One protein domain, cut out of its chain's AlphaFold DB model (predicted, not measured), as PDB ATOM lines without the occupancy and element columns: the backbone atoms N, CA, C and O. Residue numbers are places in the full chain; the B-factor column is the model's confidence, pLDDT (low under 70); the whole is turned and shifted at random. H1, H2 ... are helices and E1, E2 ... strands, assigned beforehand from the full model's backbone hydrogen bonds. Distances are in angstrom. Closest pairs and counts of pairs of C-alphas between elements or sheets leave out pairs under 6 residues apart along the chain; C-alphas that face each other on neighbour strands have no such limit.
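AT A GLANCE: This is residues 25 to 236 of the 299 residues of the protein "FMN-linked oxidoreductase" of Corynespora cassiicola Philippines (UniProt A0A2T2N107). A small twisted wall of four parallel strands, in the order E1 E2 E3 E4, has H5 over one face, along E2 and E3, while H4 and H6 only graze it. The longest helix, H2, lies off the sheet with H1 near it, and the long stretch of residues 38 to 85, with no named element, joins the two; H7 and H8 follow E4, also off the sheet. The printed part has 212 residues, with eight named helices and four named strands in the order H1 H2 E1 H3 H4 E2 H5 E3 H6 E4 H7 H8; the class is mixed, with under half of the residues in named elements. It is compact, with a radius of gyration of the C-alphas of 18.9 A and spans of 53 by 45 by 37 A.

HOW THE PARTS SIT: Start at H1, residues 25 to 37: it is close to but not clearly touching H2, residues 86 to 105, where the closest C-alphas, of Leu 29 and Leu 103, are 8.0 A apart. Next find the sheet: E1, residues 113 to 117, E2, 145 to 149, E3, 187 to 191, and E4, 208 to 210. Look for N 116 and O 147 at 2.9 A, N 148 and O 189 at 2.7 A, and N 210 and O 190 at 2.7 A, within hydrogen-bond range. H3, residues 118 to 121, is not on the sheet; H4, residues 128 to 139, only grazes it. H5, residues 165 to 182, is on the sheet at a height of 8.8 A, making two layers, helix over sheet. H4 touches H5 with residues 131 to 136 alone, the C-alphas of Cys 135 and Val 182 being closest at 6.7 A. H6, residues 196 to 202, only grazes the sheet. H7, residues 213 to 217, and H8, residues 221 to 226, are close but not clearly touching, the C-alphas of Ser 215 and Ile 221 being closest at 6.2 A. In H1, H2, H4, H6, H7 and H8 every O i to N i+4 pair is within hydrogen-bond range; in H5 12 of 14 are, and H3 is too short for one.

IN THESE COORDINATES: Find C-alpha 25 at (186.445, 178.675, 259.201), where H1 begins its 18.6 A. H2 runs 28.8 A from C-alpha 86, H4 16.4 A and H5 27.0 A. H8 ends at C-alpha 226, (169.556, 182.512, 289.577).

THE WHOLE: The C-alphas of Thr 85 and Glu 229, the two farthest apart, are 54.0 A apart. The printed part has no cut; the links H1 to H2 and E2 to H5 are long. The pLDDT is under 70 at residue 73 and residues 107 to 110, 118 to 128 and 150 to 168.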
ATOM      1  N   ARG A  25     186.247 177.888 257.987       88.81
ATOM      2  CA  ARG A  25     186.445 178.675 259.201       88.81
ATOM      3  C   ARG A  25     185.294 179.647 259.445       88.81
ATOM      4  O   ARG A  25     184.788 179.679 260.566       88.81
ATOM      5  N   PHE A  26     184.895 180.405 258.421       88.81
ATOM      6  CA  PHE A  26     183.759 181.321 258.509       88.81
ATOM      7  C   PHE A  26     182.507 180.543 258.890       88.81
ATOM      8  O   PHE A  26     181.885 180.825 259.905       88.81
ATOM      9  N   GLU A  27     182.219 179.469 258.157       90.12
ATOM     10  CA  GLU A  27     181.066 178.607 258.400       90.12
ATOM     11  C   GLU A  27     181.063 178.003 259.812       90.12
ATOM     12  O   GLU A  27     180.018 177.905 260.458       90.12
ATOM     13  N   ALA A  28     182.226 177.608 260.334       88.81
ATOM     14  CA  ALA A  28     182.349 177.112 261.701       88.81
ATOM     15  C   ALA A  28     182.050 178.198 262.748       88.81
ATOM     16  O   ALA A  28     181.343 177.921 263.720       88.81
ATOM     17  N   LEU A  29     182.546 179.422 262.547       88.19
ATOM     18  CA  LEU A  29     182.266 180.560 263.427       88.19
ATOM     19  C   LEU A  29     180.792 180.979 263.353       88.19
ATOM     20  O   LEU A  29     180.167 181.158 264.399       88.19
ATOM     21  N   SER A  30     180.208 181.011 262.156       87.75
ATOM     22  CA  SER A  30     178.790 181.307 261.947       87.75
ATOM     23  C   SER A  30     177.890 180.278 262.631       87.75
ATOM     24  O   SER A  30     176.949 180.635 263.344       87.75
ATOM     25  N   ARG A  31     178.214 178.980 262.518       89.50
ATOM     26  CA  ARG A  31     177.496 177.919 263.246       89.50
ATOM     27  C   ARG A  31     177.634 178.041 264.760       89.50
ATOM     28  O   ARG A  31     176.653 177.803 265.466       89.50
ATOM     29  N   LEU A  32     178.816 178.406 265.264       87.62
ATOM     30  CA  LEU A  32     179.043 178.632 266.693       87.62
ATOM     31  C   LEU A  32     178.181 179.794 267.202       87.62
ATOM     32  O   LEU A  32     177.483 179.642 268.206       87.62
ATOM     33  N   ALA A  33     178.189 180.923 266.490       86.62
ATOM     34  CA  ALA A  33     177.396 182.099 266.828       86.62
ATOM     35  C   ALA A  33     175.891 181.792 266.804       86.62
ATOM     36  O   ALA A  33     175.185 182.112 267.761       86.62
ATOM     37  N   ALA A  34     175.407 181.120 265.754       87.12
ATOM     38  CA  ALA A  34     174.005 180.736 265.622       87.12
ATOM     39  C   ALA A  34     173.561 179.772 266.732       87.12
ATOM     40  O   ALA A  34     172.536 180.001 267.373       87.12
ATOM     41  N   THR A  35     174.345 178.724 267.002       88.06
ATOM     42  CA  THR A  35     174.029 177.725 268.039       88.06
ATOM     43  C   THR A  35     174.027 178.346 269.430       88.06
ATOM     44  O   THR A  35     173.094 178.139 270.202       88.06
ATOM     45  N   GLY A  36     175.037 179.162 269.745       84.88
ATOM     46  CA  GLY A  36     175.149 179.805 271.051       84.88
ATOM     47  C   GLY A  36     173.948 180.690 271.400       84.88
ATOM     48  O   GLY A  36     173.573 180.785 272.567       84.88
ATOM     49  N   LYS A  37     173.291 181.270 270.390       85.38
ATOM     50  CA  LYS A  37     172.132 182.161 270.549       85.38
ATOM     51  C   LYS A  37     170.789 181.455 270.696       85.38
ATOM     52  O   LYS A  37     169.821 182.100 271.095       85.38
ATOM     53  N   GLN A  38     170.705 180.148 270.429       87.69
ATOM     54  CA  GLN A  38     169.435 179.400 270.457       87.69
ATOM     55  C   GLN A  38     168.718 179.455 271.814       87.69
ATOM     56  O   GLN A  38     167.501 179.306 271.878       87.69
ATOM     57  N   HIS A  39     169.462 179.704 272.892       86.44
ATOM     58  CA  HIS A  39     168.938 179.813 274.252       86.44
ATOM     59  C   HIS A  39     169.123 181.216 274.845       86.44
ATOM     60  O   HIS A  39     169.400 181.356 276.032       86.44
ATOM     61  N   CYS A  40     168.976 182.252 274.008       83.75
ATOM     62  CA  CYS A  40     169.027 183.667 274.397       83.75
ATOM     63  C   CYS A  40     170.380 184.140 274.959       83.75
ATOM     64  O   CYS A  40     170.446 185.196 275.585       83.75
ATOM     65  N   SER A  41     171.462 183.394 274.728       86.31
ATOM     66  CA  SER A  41     172.807 183.880 275.038       86.31
ATOM     67  C   SER A  41     173.297 184.828 273.953       86.31
ATOM     68  O   SER A  41     173.000 184.663 272.771       86.31
ATOM     69  N   LEU A  42     174.138 185.775 274.351       85.38
ATOM     70  CA  LEU A  42     174.968 186.541 273.436       85.38
ATOM     71  C   LEU A  42     176.326 185.845 273.272       85.38
ATOM     72  O   LEU A  42     176.905 185.368 274.248       85.38
ATOM     73  N   ILE A  43     176.849 185.817 272.046       84.50
ATOM     74  CA  ILE A  43     178.194 185.320 271.745       84.50
ATOM     75  C   ILE A  43     179.050 186.503 271.312       84.50
ATOM     76  O   ILE A  43     178.757 187.134 270.301       84.50
ATOM     77  N   ILE A  44     180.098 186.787 272.086       86.56
ATOM     78  CA  ILE A  44     181.060 187.859 271.820       86.56
ATOM     79  C   ILE A  44     182.435 187.222 271.652       86.56
ATOM     80  O   ILE A  44     182.907 186.506 272.538       86.56
ATOM     81  N   ALA A  45     183.080 187.475 270.518       86.81
ATOM     82  CA  ALA A  45     184.416 186.971 270.254       86.81
ATOM     83  C   ALA A  45     185.476 187.884 270.884       86.81
ATOM     84  O   ALA A  45     185.475 189.098 270.687       86.81
ATOM     85  N   GLN A  46     186.419 187.289 271.614       88.62
ATOM     86  CA  GLN A  46     187.622 187.988 272.050       88.62
ATOM     87  C   GLN A  46     188.691 187.872 270.957       88.62
ATOM     88  O   GLN A  46     189.256 186.799 270.737       88.62
ATOM     89  N   VAL A  47     188.976 188.982 270.281       91.31
ATOM     90  CA  VAL A  47     190.104 189.097 269.347       91.31
ATOM     91  C   VAL A  47     191.372 189.515 270.095       91.31
ATOM     92  O   VAL A  47     191.303 190.175 271.129       91.31
ATOM     93  N   GLY A  48     192.538 189.100 269.599       93.12
ATOM     94  CA  GLY A  48     193.805 189.315 270.299       93.12
ATOM     95  C   GLY A  48     195.036 189.041 269.440       93.12
ATOM     96  O   GLY A  48     194.948 188.386 268.396       93.12
ATOM     97  N   HIS A  49     196.175 189.541 269.916       94.94
ATOM     98  CA  HIS A  49     197.508 189.408 269.331       94.94
ATOM     99  C   HIS A  49     198.513 189.209 270.471       94.94
ATOM    100  O   HIS A  49     198.584 190.043 271.369       94.94
ATOM    101  N   ALA A  50     199.275 188.114 270.466       93.56
ATOM    102  CA  ALA A  50     200.074 187.740 271.638       93.56
ATOM    103  C   ALA A  50     201.374 188.555 271.797       93.56
ATOM    104  O   ALA A  50     201.923 188.633 272.896       93.56
ATOM    105  N   GLY A  51     201.863 189.197 270.728       94.69
ATOM    106  CA  GLY A  51     203.059 190.049 270.781       94.69
ATOM    107  C   GLY A  51     204.263 189.314 271.380       94.69
ATOM    108  O   GLY A  51     204.545 188.177 271.007       94.69
ATOM    109  N   ARG A  52     204.942 189.914 272.371       93.31
ATOM    110  CA  ARG A  52     206.070 189.269 273.081       93.31
ATOM    111  C   ARG A  52     205.697 188.027 273.903       93.31
ATOM    112  O   ARG A  52     206.590 187.343 274.392       93.31
ATOM    113  N   GLN A  53     204.404 187.752 274.089       91.38
ATOM    114  CA  GLN A  53     203.895 186.556 274.769       91.38
ATOM    115  C   GLN A  53     203.666 185.385 273.802       91.38
ATOM    116  O   GLN A  53     203.059 184.383 274.177       91.38
ATOM    117  N   THR A  54     204.133 185.482 272.557       92.31
ATOM    118  CA  THR A  54     204.168 184.340 271.644       92.31
ATOM    119  C   THR A  54     205.358 183.441 271.959       92.31
ATOM    120  O   THR A  54     206.494 183.898 272.088       92.31
ATOM    121  N   GLU A  55     205.101 182.140 272.098       90.81
ATOM    122  CA  GLU A  55     206.156 181.172 272.383       90.81
ATOM    123  C   GLU A  55     207.127 181.022 271.209       90.81
ATOM    124  O   GLU A  55     206.731 181.013 270.044       90.81
ATOM    125  N   SER A  56     208.401 180.798 271.526       90.12
ATOM    126  CA  SER A  56     209.500 180.769 270.556       90.12
ATOM    127  C   SER A  56     209.350 179.725 269.448       90.12
ATOM    128  O   SER A  56     209.980 179.835 268.403       90.12
ATOM    129  N   HIS A  57     208.584 178.661 269.700       88.88
ATOM    130  CA  HIS A  57     208.334 177.601 268.723       88.88
ATOM    131  C   HIS A  57     207.190 177.941 267.754       88.88
ATOM    132  O   HIS A  57     207.035 177.252 266.751       88.88
ATOM    133  N   VAL A  58     206.385 178.960 268.075       90.69
ATOM    134  CA  VAL A  58     205.299 179.470 267.230       90.69
ATOM    135  C   VAL A  58     205.827 180.586 266.332       90.69
ATOM    136  O   VAL A  58     205.655 180.522 265.121       90.69
ATOM    137  N   GLU A  59     206.508 181.572 266.918       92.94
ATOM    138  CA  GLU A  59     207.125 182.687 266.195       92.94
ATOM    139  C   GLU A  59     208.514 182.965 266.787       92.94
ATOM    140  O   GLU A  59     208.615 183.387 267.945       92.94
ATOM    141  N   PRO A  60     209.601 182.712 266.037       91.31
ATOM    142  CA  PRO A  60     210.957 183.004 266.491       91.31
ATOM    143  C   PRO A  60     211.299 184.504 266.516       91.31
ATOM    144  O   PRO A  60     212.285 184.867 267.155       91.31
ATOM    145  N   TYR A  61     210.514 185.370 265.860       92.12
ATOM    146  CA  TYR A  61     210.746 186.820 265.806       92.12
ATOM    147  C   TYR A  61     209.470 187.627 266.120       92.12
ATOM    148  O   TYR A  61     208.974 188.371 265.266       92.12
ATOM    149  N   PRO A  62     208.901 187.507 267.335       95.31
ATOM    150  CA  PRO A  62     207.660 188.188 267.675       95.31
ATOM    151  C   PRO A  62     207.864 189.703 267.712       95.31
ATOM    152  O   PRO A  62     208.959 190.178 268.007       95.31
ATOM    153  N   ILE A  63     206.808 190.473 267.446       96.62
ATOM    154  CA  ILE A  63     206.851 191.937 267.538       96.62
ATOM    155  C   ILE A  63     206.331 192.410 268.893       96.62
ATOM    156  O   ILE A  63     205.498 191.752 269.525       96.62
ATOM    157  N   SER A  64     206.816 193.563 269.341       95.75
ATOM    158  CA  SER A  64     206.387 194.214 270.578       95.75
ATOM    159  C   SER A  64     206.641 195.720 270.510       95.75
ATOM    160  O   SER A  64     207.413 196.191 269.677       95.75
ATOM    161  N   ALA A  65     206.015 196.479 271.411       93.50
ATOM    162  CA  ALA A  65     206.224 197.924 271.536       93.50
ATOM    163  C   ALA A  65     207.674 198.296 271.915       93.50
ATOM    164  O   ALA A  65     208.107 199.419 271.683       93.50
ATOM    165  N   SER A  66     208.424 197.350 272.486       92.75
ATOM    166  CA  SER A  66     209.859 197.443 272.757       92.75
ATOM    167  C   SER A  66     210.531 196.085 272.558       92.75
ATOM    168  O   SER A  66     209.861 195.051 272.564       92.75
ATOM    169  N   ASP A  67     211.855 196.072 272.433       93.06
ATOM    170  CA  ASP A  67     212.690 194.871 272.312       93.06
ATOM    171  C   ASP A  67     212.993 194.199 273.666       93.06
ATOM    172  O   ASP A  67     213.938 193.419 273.795       93.06
ATOM    173  N   VAL A  68     212.183 194.485 274.691       90.31
ATOM    174  CA  VAL A  68     212.347 193.938 276.040       90.31
ATOM    175  C   VAL A  68     211.737 192.533 276.115       90.31
ATOM    176  O   VAL A  68     210.522 192.385 275.912       90.31
ATOM    177  N   PRO A  69     212.535 191.498 276.441       86.06
ATOM    178  CA  PRO A  69     212.050 190.127 276.542       86.06
ATOM    179  C   PRO A  69     211.056 189.947 277.693       86.06
ATOM    180  O   PRO A  69     211.159 190.576 278.746       86.06
ATOM    181  N   LEU A  70     210.109 189.032 277.488       84.81
ATOM    182  CA  LEU A  70     209.193 188.579 278.526       84.81
ATOM    183  C   LEU A  70     209.869 187.518 279.398       84.81
ATOM    184  O   LEU A  70     210.196 186.431 278.920       84.81
ATOM    185  N   PHE A  71     209.995 187.793 280.693       80.12
ATOM    186  CA  PHE A  71     210.415 186.799 281.677       80.12
ATOM    187  C   PHE A  71     209.195 186.280 282.429       80.12
ATOM    188  O   PHE A  71     208.707 186.917 283.358       80.12
ATOM    189  N   ALA A  72     208.691 185.115 282.026       73.06
ATOM    190  CA  ALA A  72     207.564 184.481 282.696       73.06
ATOM    191  C   ALA A  72     208.028 183.345 283.614       73.06
ATOM    192  O   ALA A  72     208.900 182.554 283.255       73.06
ATOM    193  N   LYS A  73     207.385 183.206 284.776       68.00
ATOM    194  CA  LYS A  73     207.597 182.082 285.706       68.00
ATOM    195  C   LYS A  73     206.710 180.885 285.346       68.00
ATOM    196  O   LYS A  73     205.953 180.381 286.166       68.00
ATOM    197  N   ASN A  74     206.754 180.457 284.090       72.25
ATOM    198  CA  ASN A  74     206.026 179.286 283.603       72.25
ATOM    199  C   ASN A  74     206.937 178.415 282.726       72.25
ATOM    200  O   ASN A  74     208.085 178.759 282.463       72.25
ATOM    201  N   ASN A  75     206.427 177.270 282.272       73.94
ATOM    202  CA  ASN A  75     207.194 176.340 281.434       73.94
ATOM    203  C   ASN A  75     207.297 176.779 279.961       73.94
ATOM    204  O   ASN A  75     207.780 176.010 279.128       73.94
ATOM    205  N   LYS A  76     206.826 177.984 279.620       81.00
ATOM    206  CA  LYS A  76     206.856 178.505 278.253       81.00
ATOM    207  C   LYS A  76     208.163 179.246 278.003       81.00
ATOM    208  O   LYS A  76     208.742 179.851 278.903       81.00
ATOM    209  N   LYS A  77     208.632 179.194 276.757       86.56
ATOM    210  CA  LYS A  77     209.847 179.889 276.322       86.56
ATOM    211  C   LYS A  77     209.473 181.043 275.413       86.56
ATOM    212  O   LYS A  77     208.889 180.825 274.354       86.56
ATOM    213  N   TYR A  78     209.858 182.243 275.819       90.56
ATOM    214  CA  TYR A  78     209.693 183.465 275.044       90.56
ATOM    215  C   TYR A  78     211.060 183.944 274.573       90.56
ATOM    216  O   TYR A  78     212.057 183.813 275.285       90.56
ATOM    217  N   VAL A  79     211.108 184.457 273.350       92.00
ATOM    218  CA  VAL A  79     212.309 185.056 272.759       92.00
ATOM    219  C   VAL A  79     212.258 186.570 272.906       92.00
ATOM    220  O   VAL A  79     211.201 187.149 273.164       92.00
ATOM    221  N   GLN A  80     213.411 187.217 272.748       94.06
ATOM    222  CA  GLN A  80     213.458 188.669 272.655       94.06
ATOM    223  C   GLN A  80     212.641 189.121 271.434       94.06
ATOM    224  O   GLN A  80     212.908 188.643 270.327       94.06
ATOM    225  N   PRO A  81     211.645 190.005 271.612       96.19
ATOM    226  CA  PRO A  81     210.861 190.493 270.495       96.19
ATOM    227  C   PRO A  81     211.654 191.515 269.681       96.19
ATOM    228  O   PRO A  81     212.542 192.204 270.185       96.19
ATOM    229  N   ARG A  82     211.282 191.659 268.414       95.88
ATOM    230  CA  ARG A  82     211.687 192.787 267.585       95.88
ATOM    231  C   ARG A  82     210.828 194.004 267.934       95.88
ATOM    232  O   ARG A  82     209.615 193.880 268.111       95.88
ATOM    233  N   LEU A  83     211.443 195.184 267.964       96.88
ATOM    234  CA  LEU A  83     210.713 196.449 268.021       96.88
ATOM    235  C   LEU A  83     209.772 196.555 266.809       96.88
ATOM    236  O   LEU A  83     210.223 196.427 265.666       96.88
ATOM    237  N   ALA A  84     208.483 196.766 267.064       97.31
ATOM    238  CA  ALA A  84     207.487 196.966 266.019       97.31
ATOM    239  C   ALA A  84     207.785 198.254 265.236       97.31
ATOM    240  O   ALA A  84     208.023 199.312 265.821       97.31
ATOM    241  N   THR A  85     207.784 198.163 263.908       97.56
ATOM    242  CA  THR A  85     207.832 199.329 263.021       97.56
ATOM    243  C   THR A  85     206.448 199.970 262.927       97.56
ATOM    244  O   THR A  85     205.448 199.394 263.355       97.56
ATOM    245  N   ILE A  86     206.369 201.159 262.325       97.06
ATOM    246  CA  ILE A  86     205.075 201.779 262.007       97.06
ATOM    247  C   ILE A  86     204.241 200.865 261.099       97.06
ATOM    248  O   ILE A  86     203.065 200.664 261.373       97.06
ATOM    249  N   GLU A  87     204.866 200.223 260.111       96.69
ATOM    250  CA  GLU A  87     204.198 199.265 259.220       96.69
ATOM    251  C   GLU A  87     203.650 198.045 259.981       96.69
ATOM    252  O   GLU A  87     202.530 197.606 259.724       96.69
ATOM    253  N   ASP A  88     204.385 197.513 260.968       95.75
ATOM    254  CA  ASP A  88     203.874 196.423 261.813       95.75
ATOM    255  C   ASP A  88     202.634 196.854 262.611       95.75
ATOM    256  O   ASP A  88     201.695 196.072 262.795       95.75
ATOM    257  N   ILE A  89     202.642 198.093 263.113       96.19
ATOM    258  CA  ILE A  89     201.540 198.666 263.890       96.19
ATOM    259  C   ILE A  89     200.320 198.869 262.989       96.19
ATOM    260  O   ILE A  89     199.232 198.418 263.345       96.19
ATOM    261  N   GLU A  90     200.498 199.477 261.815       96.44
ATOM    262  CA  GLU A  90     199.444 199.679 260.813       96.44
ATOM    263  C   GLU A  90     198.824 198.341 260.397       96.44
ATOM    264  O   GLU A  90     197.611 198.162 260.505       96.44
ATOM    265  N   ARG A  91     199.653 197.344 260.073       95.00
ATOM    266  CA  ARG A  91     199.185 195.993 259.733       95.00
ATOM    267  C   ARG A  91     198.424 195.327 260.881       95.00
ATOM    268  O   ARG A  91     197.465 194.584 260.657       95.00
ATOM    269  N   THR A  92     198.849 195.555 262.124       95.56
ATOM    270  CA  THR A  92     198.150 195.035 263.306       95.56
ATOM    271  C   THR A  92     196.770 195.681 263.437       95.56
ATOM    272  O   THR A  92     195.788 194.965 263.630       95.56
ATOM    273  N   ILE A  93     196.673 197.003 263.267       95.12
ATOM    274  CA  ILE A  93     195.404 197.750 263.275       95.12
ATOM    275  C   ILE A  93     194.464 197.236 262.175       95.12
ATOM    276  O   ILE A  93     193.296 196.946 262.451       95.12
ATOM    277  N   GLU A  94     194.972 197.058 260.954       95.88
ATOM    278  CA  GLU A  94     194.214 196.484 259.836       95.88
ATOM    279  C   GLU A  94     193.705 195.077 260.165       95.88
ATOM    280  O   GLU A  94     192.536 194.773 259.945       95.88
ATOM    281  N   SER A  95     194.541 194.233 260.778       95.56
ATOM    282  CA  SER A  95     194.156 192.868 261.159       95.56
ATOM    283  C   SER A  95     193.037 192.842 262.210       95.56
ATOM    284  O   SER A  95     192.133 192.011 262.122       95.56
ATOM    285  N   PHE A  96     193.056 193.749 263.195       94.44
ATOM    286  CA  PHE A  96     191.955 193.884 264.159       94.44
ATOM    287  C   PHE A  96     190.670 194.395 263.499       94.44
ATOM    288  O   PHE A  96     189.596 193.875 263.801       94.44
ATOM    289  N   SER A  97     190.788 195.365 262.589       92.25
ATOM    290  CA  SER A  97     189.651 195.930 261.851       92.25
ATOM    291  C   SER A  97     188.990 194.865 260.974       92.25
ATOM    292  O   SER A  97     187.793 194.615 261.096       92.25
ATOM    293  N   HIS A  98     189.789 194.134 260.195       92.69
ATOM    294  CA  HIS A  98     189.313 193.023 259.380       92.69
ATOM    295  C   HIS A  98     188.669 191.918 260.228       92.69
ATOM    296  O   HIS A  98     187.606 191.410 259.882       92.69
ATOM    297  N   ALA A  99     189.271 191.549 261.366       91.81
ATOM    298  CA  ALA A  99     188.687 190.535 262.239       91.81
ATOM    299  C   ALA A  99     187.318 190.957 262.796       91.81
ATOM    300  O   ALA A  99     186.436 190.110 262.932       91.81
ATOM    301  N   ALA A 100     187.130 192.245 263.098       89.62
ATOM    302  CA  ALA A 100     185.843 192.783 263.521       89.62
ATOM    303  C   ALA A 100     184.786 192.683 262.406       89.62
ATOM    304  O   ALA A 100     183.709 192.141 262.657       89.62
ATOM    305  N   GLU A 101     185.114 193.109 261.181       89.44
ATOM    306  CA  GLU A 101     184.232 192.996 260.004       89.44
ATOM    307  C   GLU A 101     183.868 191.534 259.698       89.44
ATOM    308  O   GLU A 101     182.705 191.193 259.481       89.44
ATOM    309  N   TYR A 102     184.854 190.638 259.736       89.19
ATOM    310  CA  TYR A 102     184.662 189.207 259.512       89.19
ATOM    311  C   TYR A 102     183.690 188.593 260.535       89.19
ATOM    312  O   TYR A 102     182.819 187.792 260.190       89.19
ATOM    313  N   LEU A 103     183.823 188.968 261.812       87.44
ATOM    314  CA  LEU A 103     182.960 188.481 262.888       87.44
ATOM    315  C   LEU A 103     181.541 189.048 262.807       87.44
ATOM    316  O   LEU A 103     180.588 188.303 263.045       87.44
ATOM    317  N   GLU A 104     181.390 190.323 262.444       85.62
ATOM    318  CA  GLU A 104     180.086 190.940 262.182       85.62
ATOM    319  C   GLU A 104     179.324 190.141 261.113       85.62
ATOM    320  O   GLU A 104     178.196 189.695 261.352       85.62
ATOM    321  N   GLN A 105     179.981 189.860 259.982       84.00
ATOM    322  CA  GLN A 105     179.403 189.104 258.867       84.00
ATOM    323  C   GLN A 105     179.032 187.665 259.247       84.00
ATOM    324  O   GLN A 105     178.038 187.140 258.747       84.00
ATOM    325  N   SER A 106     179.787 187.025 260.148       75.88
ATOM    326  CA  SER A 106     179.514 185.643 260.589       75.88
ATOM    327  C   SER A 106     178.241 185.493 261.440       75.88
ATOM    328  O   SER A 106     177.812 184.383 261.749       75.88
ATOM    329  N   GLY A 107     177.586 186.601 261.791       69.25
ATOM    330  CA  GLY A 107     176.247 186.595 262.365       69.25
ATOM    331  C   GLY A 107     176.217 187.076 263.806       69.25
ATOM    332  O   GLY A 107     176.119 186.280 264.751       69.25
ATOM    333  N   SER A 108     176.196 188.400 263.997       57.31
ATOM    334  CA  SER A 108     175.866 188.988 265.297       57.31
ATOM    335  C   SER A 108     175.261 190.385 265.294       57.31
ATOM    336  O   SER A 108     175.559 191.193 264.429       57.31
ATOM    337  N   ASP A 109     174.432 190.651 266.317       65.94
ATOM    338  CA  ASP A 109     174.319 191.983 266.907       65.94
ATOM    339  C   ASP A 109     175.726 192.353 267.390       65.94
ATOM    340  O   ASP A 109     176.256 191.744 268.326       65.94
ATOM    341  N   PHE A 110     176.383 193.253 266.666       67.06
ATOM    342  CA  PHE A 110     177.790 193.558 266.874       67.06
ATOM    343  C   PHE A 110     177.979 194.345 268.174       67.06
ATOM    344  O   PHE A 110     177.489 195.465 268.320       67.06
ATOM    345  N   ILE A 111     178.698 193.754 269.133       71.69
ATOM    346  CA  ILE A 111     179.061 194.405 270.394       71.69
ATOM    347  C   ILE A 111     180.575 194.439 270.497       71.69
ATOM    348  O   ILE A 111     181.236 193.403 270.600       71.69
ATOM    349  N   LEU A 112     181.114 195.652 270.526       78.56
ATOM    350  CA  LEU A 112     182.527 195.891 270.740       78.56
ATOM    351  C   LEU A 112     182.792 196.059 272.239       78.56
ATOM    352  O   LEU A 112     182.219 196.937 272.881       78.56
ATOM    353  N   GLY A 113     183.663 195.227 272.801       82.38
ATOM    354  CA  GLY A 113     184.115 195.346 274.185       82.38
ATOM    355  C   GLY A 113     185.634 195.387 274.271       82.38
ATOM    356  O   GLY A 113     186.322 194.886 273.382       82.38
ATOM    357  N   ILE A 114     186.158 195.947 275.359       85.12
ATOM    358  CA  ILE A 114     187.597 195.959 275.646       85.12
ATOM    359  C   ILE A 114     187.881 195.277 276.980       85.12
ATOM    360  O   ILE A 114     187.125 195.413 277.938       85.12
ATOM    361  N   LYS A 115     188.961 194.498 277.054       87.69
ATOM    362  CA  LYS A 115     189.401 193.846 278.291       87.69
ATOM    363  C   LYS A 115     190.619 194.582 278.836       87.69
ATOM    364  O   LYS A 115     191.624 194.654 278.141       87.69
ATOM    365  N   LEU A 116     190.530 195.040 280.080       81.69
ATOM    366  CA  LEU A 116     191.626 195.663 280.816       81.69
ATOM    367  C   LEU A 116     192.114 194.733 281.928       81.69
ATOM    368  O   LEU A 116     191.340 193.953 282.508       81.69
ATOM    369  N   ASN A 117     193.408 194.800 282.223       77.12
ATOM    370  CA  ASN A 117     194.023 194.005 283.275       77.12
ATOM    371  C   ASN A 117     194.391 194.885 284.471       77.12
ATOM    372  O   ASN A 117     195.049 195.898 284.317       77.12
ATOM    373  N   SER A 118     194.045 194.477 285.686       66.06
ATOM    374  CA  SER A 118     194.316 195.231 286.911       66.06
ATOM    375  C   SER A 118     195.801 195.387 287.227       66.06
ATOM    376  O   SER A 118     196.169 196.270 287.995       66.06
ATOM    377  N   VAL A 119     196.661 194.534 286.658       62.41
ATOM    378  CA  VAL A 119     198.124 194.646 286.789       62.41
ATOM    379  C   VAL A 119     198.647 195.877 286.061       62.41
ATOM    380  O   VAL A 119     199.658 196.443 286.470       62.41
ATOM    381  N   GLU A 120     197.912 196.346 285.052       58.38
ATOM    382  CA  GLU A 120     198.200 197.616 284.409       58.38
ATOM    383  C   GLU A 120     198.169 198.754 285.422       58.38
ATOM    384  O   GLU A 120     198.863 199.705 285.170       58.38
ATOM    385  N   LEU A 121     197.488 198.677 286.577       53.41
ATOM    386  CA  LEU A 121     197.410 199.794 287.538       53.41
ATOM    387  C   LEU A 121     198.318 199.670 288.774       53.41
ATOM    388  O   LEU A 121     198.018 200.213 289.843       53.41
ATOM    389  N   GLN A 122     199.393 198.887 288.679       54.44
ATOM    390  CA  GLN A 122     200.359 198.724 289.767       54.44
ATOM    391  C   GLN A 122     201.453 199.799 289.734       54.44
ATOM    392  O   GLN A 122     201.586 200.544 288.773       54.44
ATOM    393  N   LYS A 123     202.257 199.879 290.802       50.53
ATOM    394  CA  LYS A 123     203.265 200.934 291.016       50.53
ATOM    395  C   LYS A 123     204.264 201.109 289.857       50.53
ATOM    396  O   LYS A 123     204.719 202.227 289.648       50.53
ATOM    397  N   ASP A 124     204.571 200.028 289.138       61.38
ATOM    398  CA  ASP A 124     205.472 200.017 287.974       61.38
ATOM    399  C   ASP A 124     204.714 199.897 286.627       61.38
ATOM    400  O   ASP A 124     205.332 199.743 285.575       61.38
ATOM    401  N   GLY A 125     203.376 199.934 286.663       63.50
ATOM    402  CA  GLY A 125     202.485 200.020 285.504       63.50
ATOM    403  C   GLY A 125     201.940 201.441 285.326       63.50
ATOM    404  O   GLY A 125     202.626 202.421 285.598       63.50
ATOM    405  N   PHE A 126     200.692 201.553 284.886       61.88
ATOM    406  CA  PHE A 126     199.919 202.785 284.890       61.88
ATOM    407  C   PHE A 126     199.596 203.244 286.313       61.88
ATOM    408  O   PHE A 126     199.070 202.505 287.147       61.88
ATOM    409  N   ILE A 127     199.819 204.520 286.584       69.00
ATOM    410  CA  ILE A 127     199.286 205.137 287.798       69.00
ATOM    411  C   ILE A 127     197.793 205.451 287.623       69.00
ATOM    412  O   ILE A 127     197.268 205.513 286.512       69.00
ATOM    413  N   LEU A 128     197.090 205.687 288.737       68.12
ATOM    414  CA  LEU A 128     195.644 205.948 288.743       68.12
ATOM    415  C   LEU A 128     195.212 207.056 287.762       68.12
ATOM    416  O   LEU A 128     194.136 206.971 287.175       68.12
ATOM    417  N   ASP A 129     196.037 208.084 287.569       75.56
ATOM    418  CA  ASP A 129     195.724 209.178 286.644       75.56
ATOM    419  C   ASP A 129     195.808 208.755 285.176       75.56
ATOM    420  O   ASP A 129     194.987 209.184 284.368       75.56
ATOM    421  N   GLU A 130     196.727 207.863 284.819       78.50
ATOM    422  CA  GLU A 130     196.798 207.333 283.458       78.50
ATOM    423  C   GLU A 130     195.677 206.314 283.205       78.50
ATOM    424  O   GLU A 130     195.122 206.265 282.110       78.50
ATOM    425  N   ALA A 131     195.257 205.573 284.237       74.31
ATOM    426  CA  ALA A 131     194.051 204.747 284.189       74.31
ATOM    427  C   ALA A 131     192.806 205.573 283.845       74.31
ATOM    428  O   ALA A 131     191.976 205.152 283.038       74.31
ATOM    429  N   ARG A 132     192.681 206.761 284.456       77.88
ATOM    430  CA  ARG A 132     191.603 207.710 284.154       77.88
ATOM    431  C   ARG A 132     191.697 208.209 282.724       77.88
ATOM    432  O   ARG A 132     190.696 208.149 282.029       77.88
ATOM    433  N   GLN A 133     192.884 208.609 282.267       85.00
ATOM    434  CA  GLN A 133     193.082 209.023 280.875       85.00
ATOM    435  C   GLN A 133     192.695 207.913 279.891       85.00
ATOM    436  O   GLN A 133     192.018 208.183 278.902       85.00
ATOM    437  N   LEU A 134     193.062 206.661 280.177       83.62
ATOM    438  CA  LEU A 134     192.631 205.515 279.382       83.62
ATOM    439  C   LEU A 134     191.106 205.387 279.390       83.62
ATOM    440  O   LEU A 134     190.508 205.263 278.327       83.62
ATOM    441  N   CYS A 135     190.462 205.463 280.557       82.00
ATOM    442  CA  CYS A 135     189.001 205.431 280.652       82.00
ATOM    443  C   CYS A 135     188.348 206.583 279.874       82.00
ATOM    444  O   CYS A 135     187.370 206.352 279.172       82.00
ATOM    445  N   ASP A 136     188.894 207.797 279.936       84.88
ATOM    446  CA  ASP A 136     188.410 208.958 279.185       84.88
ATOM    447  C   ASP A 136     188.508 208.720 277.674       84.88
ATOM    448  O   ASP A 136     187.528 208.917 276.958       84.88
ATOM    449  N   ILE A 137     189.642 208.203 277.189       85.25
ATOM    450  CA  ILE A 137     189.819 207.824 275.779       85.25
ATOM    451  C   ILE A 137     188.806 206.745 275.382       85.25
ATOM    452  O   ILE A 137     188.133 206.874 274.356       85.25
ATOM    453  N   LEU A 138     188.644 205.701 276.199       83.19
ATOM    454  CA  LEU A 138     187.685 204.631 275.928       83.19
ATOM    455  C   LEU A 138     186.249 205.158 275.869       83.19
ATOM    456  O   LEU A 138     185.493 204.722 275.009       83.19
ATOM    457  N   GLN A 139     185.894 206.133 276.707       79.88
ATOM    458  CA  GLN A 139     184.578 206.778 276.704       79.88
ATOM    459  C   GLN A 139     184.317 207.652 275.475       79.88
ATOM    460  O   GLN A 139     183.156 207.889 275.147       79.88
ATOM    461  N   THR A 140     185.356 208.109 274.768       83.25
ATOM    462  CA  THR A 140     185.183 208.738 273.444       83.25
ATOM    463  C   THR A 140     184.909 207.721 272.331       83.25
ATOM    464  O   THR A 140     184.524 208.104 271.228       83.25
ATOM    465  N   SER A 141     185.095 206.430 272.615       78.38
ATOM    466  CA  SER A 141     184.901 205.327 271.676       78.38
ATOM    467  C   SER A 141     183.540 204.649 271.878       78.38
ATOM    468  O   SER A 141     182.884 204.801 272.904       78.38
ATOM    469  N   THR A 142     183.108 203.842 270.909       77.06
ATOM    470  CA  THR A 142     181.793 203.173 270.907       77.06
ATOM    471  C   THR A 142     181.804 201.790 271.577       77.06
ATOM    472  O   THR A 142     181.087 200.886 271.148       77.06
ATOM    473  N   PHE A 143     182.636 201.583 272.604       82.88
ATOM    474  CA  PHE A 143     182.662 200.309 273.331       82.88
ATOM    475  C   PHE A 143     181.370 200.123 274.137       82.88
ATOM    476  O   PHE A 143     181.007 200.966 274.951       82.88
ATOM    477  N   GLY A 144     180.698 198.987 273.953       81.19
ATOM    478  CA  GLY A 144     179.497 198.629 274.709       81.19
ATOM    479  C   GLY A 144     179.798 198.209 276.149       81.19
ATOM    480  O   GLY A 144     178.954 198.382 277.029       81.19
ATOM    481  N   PHE A 145     180.994 197.672 276.409       89.50
ATOM    482  CA  PHE A 145     181.429 197.317 277.758       89.50
ATOM    483  C   PHE A 145     182.956 197.259 277.909       89.50
ATOM    484  O   PHE A 145     183.691 197.001 276.952       89.50
ATOM    485  N   VAL A 146     183.427 197.414 279.148       89.06
ATOM    486  CA  VAL A 146     184.776 197.051 279.576       89.06
ATOM    487  C   VAL A 146     184.725 195.800 280.446       89.06
ATOM    488  O   VAL A 146     183.861 195.650 281.311       89.06
ATOM    489  N   LYS A 147     185.677 194.894 280.247       90.06
ATOM    490  CA  LYS A 147     185.903 193.745 281.117       90.06
ATOM    491  C   LYS A 147     187.152 193.974 281.951       90.06
ATOM    492  O   LYS A 147     188.267 193.916 281.443       90.06
ATOM    493  N   LEU A 148     186.944 194.161 283.238       86.38
ATOM    494  CA  LEU A 148     187.954 194.245 284.273       86.38
ATOM    495  C   LEU A 148     188.369 192.828 284.676       86.38
ATOM    496  O   LEU A 148     187.552 191.976 285.039       86.38
ATOM    497  N   SER A 149     189.657 192.547 284.576       77.31
ATOM    498  CA  SER A 149     190.242 191.271 284.983       77.31
ATOM    499  C   SER A 149     191.500 191.518 285.788       77.31
ATOM    500  O   SER A 149     192.072 192.593 285.677       77.31
ATOM    501  N   GLY A 150     191.964 190.537 286.557       62.03
ATOM    502  CA  GLY A 150     193.291 190.613 287.157       62.03
ATOM    503  C   GLY A 150     194.066 189.305 287.051       62.03
ATOM    504  O   GLY A 150     193.484 188.221 286.967       62.03
ATOM    505  N   GLY A 151     195.392 189.436 286.996       57.19
ATOM    506  CA  GLY A 151     196.365 188.352 286.826       57.19
ATOM    507  C   GLY A 151     197.515 188.766 285.899       57.19
ATOM    508  O   GLY A 151     197.327 189.596 285.021       57.19
ATOM    509  N   THR A 152     198.712 188.205 286.062       51.00
ATOM    510  CA  THR A 152     199.894 188.509 285.225       51.00
ATOM    511  C   THR A 152     200.683 187.241 284.910       51.00
ATOM    512  O   THR A 152     200.582 186.255 285.639       51.00
ATOM    513  N   TYR A 153     201.432 187.270 283.803       44.88
ATOM    514  CA  TYR A 153     202.388 186.232 283.405       44.88
ATOM    515  C   TYR A 153     203.796 186.444 283.995       44.88
ATOM    516  O   TYR A 153     204.555 185.481 284.102       44.88
ATOM    517  N   GLU A 154     204.159 187.690 284.324       44.44
ATOM    518  CA  GLU A 154     205.521 188.106 284.719       44.44
ATOM    519  C   GLU A 154     205.755 187.964 286.221       44.44
ATOM    520  O   GLU A 154     206.816 187.528 286.672       44.44
ATOM    521  N   GLU A 155     204.718 188.232 287.005       44.91
ATOM    522  CA  GLU A 155     204.690 187.856 288.405       44.91
ATOM    523  C   GLU A 155     203.819 186.623 288.594       44.91
ATOM    524  O   GLU A 155     202.931 186.314 287.805       44.91
ATOM    525  N   ASN A 156     204.061 185.927 289.693       39.97
ATOM    526  CA  ASN A 156     203.237 184.844 290.202       39.97
ATOM    527  C   ASN A 156     201.842 185.358 290.636       39.97
ATOM    528  O   ASN A 156     201.401 185.070 291.744       39.97
ATOM    529  N   GLY A 157     201.106 186.081 289.784       39.84
ATOM    530  CA  GLY A 157     199.767 186.608 290.080       39.84
ATOM    531  C   GLY A 157     198.726 185.517 290.369       39.84
ATOM    532  O   GLY A 157     197.589 185.813 290.728       39.84
ATOM    533  N   LEU A 158     199.115 184.244 290.233       41.09
ATOM    534  CA  LEU A 158     198.339 183.063 290.604       41.09
ATOM    535  C   LEU A 158     199.023 182.180 291.668       41.09
ATOM    536  O   LEU A 158     198.350 181.348 292.269       41.09
ATOM    537  N   GLU A 159     200.302 182.415 291.984       39.34
ATOM    538  CA  GLU A 159     201.047 181.772 293.079       39.34
ATOM    539  C   GLU A 159     201.279 182.771 294.230       39.34
ATOM    540  O   GLU A 159     202.404 183.049 294.652       39.34
ATOM    541  N   HIS A 160     200.200 183.294 294.811       41.25
ATOM    542  CA  HIS A 160     200.289 183.821 296.170       41.25
ATOM    543  C   HIS A 160     200.224 182.635 297.133       41.25
ATOM    544  O   HIS A 160     199.147 182.162 297.503       41.25
ATOM    545  N   LYS A 161     201.401 182.120 297.518       39.94
ATOM    546  CA  LYS A 161     201.542 181.168 298.625       39.94
ATOM    547  C   LYS A 161     200.801 181.742 299.843       39.94
ATOM    548  O   LYS A 161     201.264 182.696 300.457       39.94
ATOM    549  N   SER A 162     199.663 181.130 300.181       38.44
ATOM    550  CA  SER A 162     198.817 181.354 301.372       38.44
ATOM    551  C   SER A 162     197.753 182.466 301.380       38.44
ATOM    552  O   SER A 162     197.128 182.665 302.422       38.44
ATOM    553  N   GLU A 163     197.436 183.147 300.275       44.59
ATOM    554  CA  GLU A 163     196.323 184.113 300.315       44.59
ATOM    555  C   GLU A 163     194.973 183.442 300.020       44.59
ATOM    556  O   GLU A 163     194.732 182.945 298.923       44.59
ATOM    557  N   SER A 164     194.090 183.388 301.028       60.19
ATOM    558  CA  SER A 164     192.735 182.833 300.903       60.19
ATOM    559  C   SER A 164     191.993 183.472 299.727       60.19
ATOM    560  O   SER A 164     192.103 184.686 299.568       60.19
ATOM    561  N   ILE A 165     191.184 182.704 298.986       60.88
ATOM    562  CA  ILE A 165     190.318 183.156 297.871       60.88
ATOM    563  C   ILE A 165     189.704 184.546 298.132       60.88
ATOM    564  O   ILE A 165     189.774 185.421 297.275       60.88
ATOM    565  N   LYS A 166     189.246 184.794 299.366       65.12
ATOM    566  CA  LYS A 166     188.708 186.079 299.841       65.12
ATOM    567  C   LYS A 166     189.606 187.301 299.596       65.12
ATOM    568  O   LYS A 166     189.105 188.355 299.236       65.12
ATOM    569  N   LYS A 167     190.922 187.189 299.800       66.69
ATOM    570  CA  LYS A 167     191.872 188.292 299.569       66.69
ATOM    571  C   LYS A 167     192.039 188.588 298.080       66.69
ATOM    572  O   LYS A 167     192.089 189.749 297.696       66.69
ATOM    573  N   ARG A 168     192.088 187.543 297.246       65.56
ATOM    574  CA  ARG A 168     192.166 187.687 295.787       65.56
ATOM    575  C   ARG A 168     190.893 188.333 295.237       65.56
ATOM    576  O   ARG A 168     190.983 189.253 294.435       65.56
ATOM    577  N   GLU A 169     189.728 187.896 295.713       71.50
ATOM    578  CA  GLU A 169     188.445 188.525 295.381       71.50
ATOM    579  C   GLU A 169     188.424 190.002 295.807       71.50
ATOM    580  O   GLU A 169     188.048 190.852 295.005       71.50
ATOM    581  N   ALA A 170     188.909 190.331 297.010       71.81
ATOM    582  CA  ALA A 170     188.972 191.713 297.493       71.81
ATOM    583  C   ALA A 170     189.849 192.627 296.617       71.81
ATOM    584  O   ALA A 170     189.464 193.766 296.370       71.81
ATOM    585  N   LEU A 171     190.983 192.136 296.099       72.25
ATOM    586  CA  LEU A 171     191.830 192.908 295.178       72.25
ATOM    587  C   LEU A 171     191.097 193.259 293.877       72.25
ATOM    588  O   LEU A 171     191.188 194.388 293.399       72.25
ATOM    589  N   PHE A 172     190.352 192.308 293.305       74.19
ATOM    590  CA  PHE A 172     189.569 192.568 292.096       74.19
ATOM    591  C   PHE A 172     188.429 193.551 292.368       74.19
ATOM    592  O   PHE A 172     188.218 194.470 291.579       74.19
ATOM    593  N   VAL A 173     187.732 193.399 293.496       79.75
ATOM    594  CA  VAL A 173     186.661 194.321 293.896       79.75
ATOM    595  C   VAL A 173     187.204 195.739 294.079       79.75
ATOM    596  O   VAL A 173     186.667 196.662 293.479       79.75
ATOM    597  N   GLN A 174     188.323 195.912 294.789       79.00
ATOM    598  CA  GLN A 174     188.948 197.224 294.987       79.00
ATOM    599  C   GLN A 174     189.332 197.892 293.656       79.00
ATOM    600  O   GLN A 174     189.169 199.102 293.469       79.00
ATOM    601  N   PHE A 175     189.837 197.103 292.706       78.31
ATOM    602  CA  PHE A 175     190.125 197.585 291.359       78.31
ATOM    603  C   PHE A 175     188.853 198.067 290.645       78.31
ATOM    604  O   PHE A 175     188.829 199.166 290.087       78.31
ATOM    605  N   ALA A 176     187.779 197.280 290.703       83.44
ATOM    606  CA  ALA A 176     186.501 197.640 290.103       83.44
ATOM    607  C   ALA A 176     185.864 198.887 290.740       83.44
ATOM    608  O   ALA A 176     185.349 199.731 290.005       83.44
ATOM    609  N   GLU A 177     185.961 199.040 292.063       85.44
ATOM    610  CA  GLU A 177     185.526 200.227 292.822       85.44
ATOM    611  C   GLU A 177     186.284 201.493 292.426       85.44
ATOM    612  O   GLU A 177     185.744 202.592 292.502       85.44
ATOM    613  N   THR A 178     187.526 201.345 291.974       80.75
ATOM    614  CA  THR A 178     188.355 202.476 291.556       80.75
ATOM    615  C   THR A 178     188.027 202.926 290.132       80.75
ATOM    616  O   THR A 178     187.974 204.124 289.860       80.75
ATOM    617  N   ILE A 179     187.814 201.973 289.218       82.31
ATOM    618  CA  ILE A 179     187.700 202.247 287.779       82.31
ATOM    619  C   ILE A 179     186.262 202.479 287.332       82.31
ATOM    620  O   ILE A 179     186.013 203.381 286.534       82.31
ATOM    621  N   THR A 180     185.305 201.715 287.854       88.88
ATOM    622  CA  THR A 180     183.915 201.805 287.387       88.88
ATOM    623  C   THR A 180     183.302 203.197 287.555       88.88
ATOM    624  O   THR A 180     182.673 203.655 286.607       88.88
ATOM    625  N   PRO A 181     183.531 203.941 288.657       87.19
ATOM    626  CA  PRO A 181     182.989 205.297 288.790       87.19
ATOM    627  C   PRO A 181     183.483 206.295 287.732       87.19
ATOM    628  O   PRO A 181     182.858 207.335 287.539       87.19
ATOM    629  N   VAL A 182     184.605 206.008 287.061       84.75
ATOM    630  CA  VAL A 182     185.151 206.840 285.977       84.75
ATOM    631  C   VAL A 182     184.459 206.532 284.640       84.75
ATOM    632  O   VAL A 182     184.448 207.370 283.742       84.75
ATOM    633  N   LEU A 183     183.842 205.354 284.507       85.75
ATOM    634  CA  LEU A 183     183.159 204.882 283.303       85.75
ATOM    635  C   LEU A 183     181.672 205.253 283.349       85.75
ATOM    636  O   LEU A 183     180.812 204.459 283.708       85.75
ATOM    637  N   SER A 184     181.361 206.484 282.959       81.50
ATOM    638  CA  SER A 184     180.003 207.039 282.971       81.50
ATOM    639  C   SER A 184     179.058 206.434 281.922       81.50
ATOM    640  O   SER A 184     177.868 206.279 282.192       81.50
ATOM    641  N   ASN A 185     179.576 206.073 280.741       84.12
ATOM    642  CA  ASN A 185     178.765 205.650 279.589       84.12
ATOM    643  C   ASN A 185     179.063 204.224 279.094       84.12
ATOM    644  O   ASN A 185     178.463 203.779 278.118       84.12
ATOM    645  N   ILE A 186     179.986 203.507 279.741       89.00
ATOM    646  CA  ILE A 186     180.420 202.165 279.332       89.00
ATOM    647  C   ILE A 186     180.130 201.187 280.460       89.00
ATOM    648  O   ILE A 186     180.522 201.419 281.600       89.00
ATOM    649  N   LYS A 187     179.496 200.060 280.127       91.56
ATOM    650  CA  LYS A 187     179.174 199.023 281.108       91.56
ATOM    651  C   LYS A 187     180.428 198.313 281.605       91.56
ATOM    652  O   LYS A 187     181.220 197.844 280.790       91.56
ATOM    653  N   SER A 188     180.618 198.170 282.911       92.00
ATOM    654  CA  SER A 188     181.781 197.472 283.471       92.00
ATOM    655  C   SER A 188     181.435 196.048 283.904       92.00
ATOM    656  O   SER A 188     180.369 195.767 284.442       92.00
ATOM    657  N   HIS A 189     182.337 195.108 283.636       93.12
ATOM    658  CA  HIS A 189     182.180 193.706 284.017       93.12
ATOM    659  C   HIS A 189     183.429 193.216 284.731       93.12
ATOM    660  O   HIS A 189     184.530 193.502 284.274       93.12
ATOM    661  N   ILE A 190     183.289 192.407 285.778       90.06
ATOM    662  CA  ILE A 190     184.426 191.819 286.504       90.06
ATOM    663  C   ILE A 190     184.445 190.296 286.400       90.06
ATOM    664  O   ILE A 190     183.400 189.666 286.308       90.06
ATOM    665  N   ILE A 191     185.619 189.665 286.426       88.12
ATOM    666  CA  ILE A 191     185.769 188.199 286.457       88.12
ATOM    667  C   ILE A 191     186.622 187.751 287.647       88.12
ATOM    668  O   ILE A 191     187.517 188.472 288.075       88.12
ATOM    669  N   GLY A 192     186.393 186.526 288.128       81.44
ATOM    670  CA  GLY A 192     187.263 185.869 289.114       81.44
ATOM    671  C   GLY A 192     186.631 185.624 290.484       81.44
ATOM    672  O   GLY A 192     187.342 185.221 291.399       81.44
ATOM    673  N   LEU A 193     185.321 185.841 290.620       86.62
ATOM    674  CA  LEU A 193     184.568 185.586 291.850       86.62
ATOM    675  C   LEU A 193     184.023 184.153 291.888       86.62
ATOM    676  O   LEU A 193     183.667 183.585 290.852       86.62
ATOM    677  N   HIS A 194     183.936 183.582 293.088       86.31
ATOM    678  CA  HIS A 194     183.528 182.193 293.314       86.31
ATOM    679  C   HIS A 194     182.244 182.055 294.140       86.31
ATOM    680  O   HIS A 194     181.513 181.084 293.953       86.31
ATOM    681  N   SER A 195     181.945 182.994 295.041       89.12
ATOM    682  CA  SER A 195     180.758 182.920 295.909       89.12
ATOM    683  C   SER A 195     179.639 183.854 295.448       89.12
ATOM    684  O   SER A 195     179.906 184.981 295.035       89.12
ATOM    685  N   VAL A 196     178.379 183.419 295.562       92.88
ATOM    686  CA  VAL A 196     177.212 184.256 295.234       92.88
ATOM    687  C   VAL A 196     177.165 185.530 296.085       92.88
ATOM    688  O   VAL A 196     176.919 186.583 295.511       92.88
ATOM    689  N   PRO A 197     177.469 185.517 297.400       91.56
ATOM    690  CA  PRO A 197     177.539 186.757 298.172       91.56
ATOM    691  C   PRO A 197     178.568 187.761 297.638       91.56
ATOM    692  O   PRO A 197     178.264 188.947 297.567       91.56
ATOM    693  N   ALA A 198     179.760 187.311 297.222       87.19
ATOM    694  CA  ALA A 198     180.759 188.200 296.619       87.19
ATOM    695  C   ALA A 198     180.300 188.725 295.250       87.19
ATOM    696  O   ALA A 198     180.483 189.899 294.945       87.19
ATOM    697  N   MET A 199     179.676 187.858 294.446       91.75
ATOM    698  CA  MET A 199     179.086 188.223 293.159       91.75
ATOM    699  C   MET A 199     178.007 189.297 293.325       91.75
ATOM    700  O   MET A 199     178.089 190.350 292.710       91.75
ATOM    701  N   VAL A 200     177.025 189.071 294.194       93.50
ATOM    702  CA  VAL A 200     175.958 190.044 294.456       93.50
ATOM    703  C   VAL A 200     176.530 191.337 295.032       93.50
ATOM    704  O   VAL A 200     176.153 192.409 294.579       93.50
ATOM    705  N   GLY A 201     177.480 191.252 295.967       91.06
ATOM    706  CA  GLY A 201     178.093 192.433 296.573       91.06
ATOM    707  C   GLY A 201     178.806 193.342 295.568       91.06
ATOM    708  O   GLY A 201     178.693 194.557 295.674       91.06
ATOM    709  N   VAL A 202     179.505 192.782 294.572       90.56
ATOM    710  CA  VAL A 202     180.209 193.607 293.573       90.56
ATOM    711  C   VAL A 202     179.264 194.253 292.553       90.56
ATOM    712  O   VAL A 202     179.637 195.253 291.949       90.56
ATOM    713  N   LEU A 203     178.049 193.727 292.359       94.12
ATOM    714  CA  LEU A 203     177.063 194.303 291.425       94.12
ATOM    715  C   LEU A 203     176.529 195.669 291.872       94.12
ATOM    716  O   LEU A 203     175.947 196.384 291.066       94.12
ATOM    717  N   GLU A 204     176.761 196.064 293.124       92.50
ATOM    718  CA  GLU A 204     176.541 197.444 293.580       92.50
ATOM    719  C   GLU A 204     177.513 198.438 292.916       92.50
ATOM    720  O   GLU A 204     177.288 199.646 292.927       92.50
ATOM    721  N   VAL A 205     178.614 197.928 292.357       91.38
ATOM    722  CA  VAL A 205     179.706 198.709 291.773       91.38
ATOM    723  C   VAL A 205     179.799 198.503 290.266       91.38
ATOM    724  O   VAL A 205     180.027 199.474 289.558       91.38
ATOM    725  N   VAL A 206     179.658 197.266 289.775       93.50
ATOM    726  CA  VAL A 206     179.818 196.902 288.353       93.50
ATOM    727  C   VAL A 206     178.506 196.459 287.716       93.50
ATOM    728  O   VAL A 206     177.610 195.971 288.395       93.50
ATOM    729  N   ASP A 207     178.418 196.526 286.389       94.31
ATOM    730  CA  ASP A 207     177.214 196.133 285.648       94.31
ATOM    731  C   ASP A 207     177.101 194.621 285.390       94.31
ATOM    732  O   ASP A 207     176.025 194.133 285.037       94.31
ATOM    733  N   GLY A 208     178.186 193.852 285.537       93.38
ATOM    734  CA  GLY A 208     178.132 192.417 285.275       93.38
ATOM    735  C   GLY A 208     179.306 191.588 285.782       93.38
ATOM    736  O   GLY A 208     180.362 192.085 286.175       93.38
ATOM    737  N   ILE A 209     179.113 190.267 285.751       92.25
ATOM    738  CA  ILE A 209     180.062 189.285 286.281       92.25
ATOM    739  C   ILE A 209     180.376 188.237 285.220       92.25
ATOM    740  O   ILE A 209     179.495 187.574 284.678       92.25
ATOM    741  N   GLY A 210     181.663 188.049 284.963       91.19
ATOM    742  CA  GLY A 210     182.200 186.952 284.182       91.19
ATOM    743  C   GLY A 210     182.552 185.752 285.056       91.19
ATOM    744  O   GLY A 210     183.140 185.886 286.129       91.19
ATOM    745  N   LEU A 211     182.280 184.555 284.536       90.88
ATOM    746  CA  LEU A 211     182.722 183.285 285.109       90.88
ATOM    747  C   LEU A 211     183.710 182.611 284.150       90.88
ATOM    748  O   LEU A 211     183.454 182.509 282.953       90.88
ATOM    749  N   GLY A 212     184.853 182.181 284.685       89.25
ATOM    750  CA  GLY A 212     185.899 181.465 283.946       89.25
ATOM    751  C   GLY A 212     185.876 179.973 284.267       89.25
ATOM    752  O   GLY A 212     184.897 179.292 284.003       89.25
ATOM    753  N   ARG A 213     186.926 179.463 284.919       88.62
ATOM    754  CA  ARG A 213     187.056 178.044 285.315       88.62
ATOM    755  C   ARG A 213     185.797 177.424 285.958       88.62
ATOM    756  O   ARG A 213     185.492 176.283 285.626       88.62
ATOM    757  N   PRO A 214     185.021 178.104 286.825       89.75
ATOM    758  CA  PRO A 214     183.779 177.525 287.343       89.75
ATOM    759  C   PRO A 214     182.767 177.099 286.269       89.75
ATOM    760  O   PRO A 214     182.139 176.053 286.418       89.75
ATOM    761  N   SER A 215     182.629 177.851 285.170       93.25
ATOM    762  CA  SER A 215     181.651 177.534 284.120       93.25
ATOM    763  C   SER A 215     182.035 176.294 283.313       93.25
ATOM    764  O   SER A 215     181.153 175.606 282.810       93.25
ATOM    765  N   THR A 216     183.322 175.931 283.254       94.06
ATOM    766  CA  THR A 216     183.747 174.682 282.602       94.06
ATOM    767  C   THR A 216     183.390 173.461 283.447       94.06
ATOM    768  O   THR A 216     183.033 172.422 282.909       94.06
ATOM    769  N   HIS A 217     183.447 173.578 284.776       92.69
ATOM    770  CA  HIS A 217     183.086 172.497 285.702       92.69
ATOM    771  C   HIS A 217     181.572 172.396 285.919       92.69
ATOM    772  O   HIS A 217     181.044 171.315 286.177       92.69
ATOM    773  N   GLN A 218     180.867 173.525 285.830       93.38
ATOM    774  CA  GLN A 218     179.422 173.626 285.992       93.38
ATOM    775  C   GLN A 218     178.826 174.499 284.872       93.38
ATOM    776  O   GLN A 218     178.542 175.674 285.100       93.38
ATOM    777  N   PRO A 219     178.560 173.944 283.676       92.56
ATOM    778  CA  PRO A 219     178.059 174.714 282.529       92.56
ATOM    779  C   PRO A 219     176.732 175.438 282.785       92.56
ATOM    780  O   PRO A 219     176.456 176.470 282.185       92.56
ATOM    781  N   ARG A 220     175.924 174.923 283.720       92.50
ATOM    782  CA  ARG A 220     174.644 175.513 284.147       92.50
ATOM    783  C   ARG A 220     174.745 176.375 285.409       92.50
ATOM    784  O   ARG A 220     173.723 176.718 285.991       92.50
ATOM    785  N   ILE A 221     175.953 176.742 285.847       93.62
ATOM    786  CA  ILE A 221     176.154 177.506 287.090       93.62
ATOM    787  C   ILE A 221     175.324 178.793 287.138       93.62
ATOM    788  O   ILE A 221     174.747 179.082 288.178       93.62
ATOM    789  N   GLY A 222     175.189 179.522 286.023       92.19
ATOM    790  CA  GLY A 222     174.360 180.730 285.971       92.19
ATOM    791  C   GLY A 222     172.893 180.448 286.311       92.19
ATOM    792  O   GLY A 222     172.317 181.122 287.159       92.19
ATOM    793  N   GLN A 223     172.317 179.391 285.729       93.25
ATOM    794  CA  GLN A 223     170.953 178.950 286.033       93.25
ATOM    795  C   GLN A 223     170.811 178.527 287.501       93.25
ATOM    796  O   GLN A 223     169.842 178.907 288.155       93.25
ATOM    797  N   HIS A 224     171.776 177.770 288.033       95.06
ATOM    798  CA  HIS A 224     171.746 177.315 289.426       95.06
ATOM    799  C   HIS A 224     171.884 178.477 290.425       95.06
ATOM    800  O   HIS A 224     171.305 178.430 291.505       95.06
ATOM    801  N   ILE A 225     172.631 179.533 290.082       94.88
ATOM    802  CA  ILE A 225     172.726 180.744 290.908       94.88
ATOM    803  C   ILE A 225     171.386 181.490 290.901       94.88
ATOM    804  O   ILE A 225     170.855 181.793 291.964       94.88
ATOM    805  N   VAL A 226     170.812 181.747 289.719       92.69
ATOM    806  CA  VAL A 226     169.556 182.512 289.577       92.69
ATOM    807  C   VAL A 226     168.369 181.803 290.236       92.69
ATOM    808  O   VAL A 226     167.516 182.454 290.831       92.69
ATOM    809  N   SER A 227     168.317 180.474 290.160       96.12
ATOM    810  CA  SER A 227     167.276 179.659 290.807       96.12
ATOM    811  C   SER A 227     167.480 179.466 292.314       96.12
ATOM    812  O   SER A 227     166.585 178.957 292.985       96.12
ATOM    813  N   GLY A 228     168.637 179.856 292.860       95.19
ATOM    814  CA  GLY A 228     168.991 179.629 294.262       95.19
ATOM    815  C   GLY A 228     169.425 178.194 294.587       95.19
ATOM    816  O   GLY A 228     169.617 177.870 295.757       95.19
ATOM    817  N   GLU A 229     169.616 177.333 293.584       96.12
ATOM    818  CA  GLU A 229     170.111 175.961 293.757       96.12
ATOM    819  C   GLU A 229     171.564 175.904 294.258       96.12
ATOM    820  O   GLU A 229     171.960 174.926 294.892       96.12
ATOM    821  N   THR A 230     172.376 176.937 293.993       94.50
ATOM    822  CA  THR A 230     173.739 177.038 294.536       94.50
ATOM    823  C   THR A 230     174.081 178.435 295.046       94.50
ATOM    824  O   THR A 230     173.748 179.442 294.428       94.50
ATOM    825  N   GLY A 231     174.823 178.486 296.156       93.75
ATOM    826  CA  GLY A 231     175.382 179.717 296.730       93.75
ATOM    827  C   GLY A 231     176.845 179.983 296.351       93.75
ATOM    828  O   GLY A 231     177.413 180.995 296.765       93.75
ATOM    829  N   ALA A 232     177.486 179.085 295.598       91.31
ATOM    830  CA  ALA A 232     178.865 179.245 295.137       91.31
ATOM    831  C   ALA A 232     179.188 178.332 293.944       91.31
ATOM    832  O   ALA A 232     178.486 177.354 293.668       91.31
ATOM    833  N   ALA A 233     180.301 178.619 293.276       89.94
ATOM    834  CA  ALA A 233     180.987 177.650 292.438       89.94
ATOM    835  C   ALA A 233     181.406 176.432 293.275       89.94
ATOM    836  O   ALA A 233     181.910 176.569 294.392       89.94
ATOM    837  N   ARG A 234     181.212 175.232 292.726       90.12
ATOM    838  CA  ARG A 234     181.613 173.981 293.366       90.12
ATOM    839  C   ARG A 234     183.139 173.963 293.515       90.12
ATOM    840  O   ARG A 234     183.833 174.140 292.512       90.12
ATOM    841  N   PRO A 235     183.671 173.716 294.724       87.75
ATOM    842  CA  PRO A 235     185.106 173.565 294.907       87.75
ATOM    843  C   PRO A 235     185.606 172.300 294.201       87.75
ATOM    844  O   PRO A 235     184.903 171.293 294.142       87.75
ATOM    845  N   THR A 236     186.835 172.342 293.696       91.19
ATOM    846  CA  THR A 236     187.529 171.178 293.132       91.19
ATOM    847  C   THR A 236     188.668 170.745 294.042       91.19
ATOM    848  O   THR A 236     189.212 171.558 294.785       91.19
TER     849      THR A 236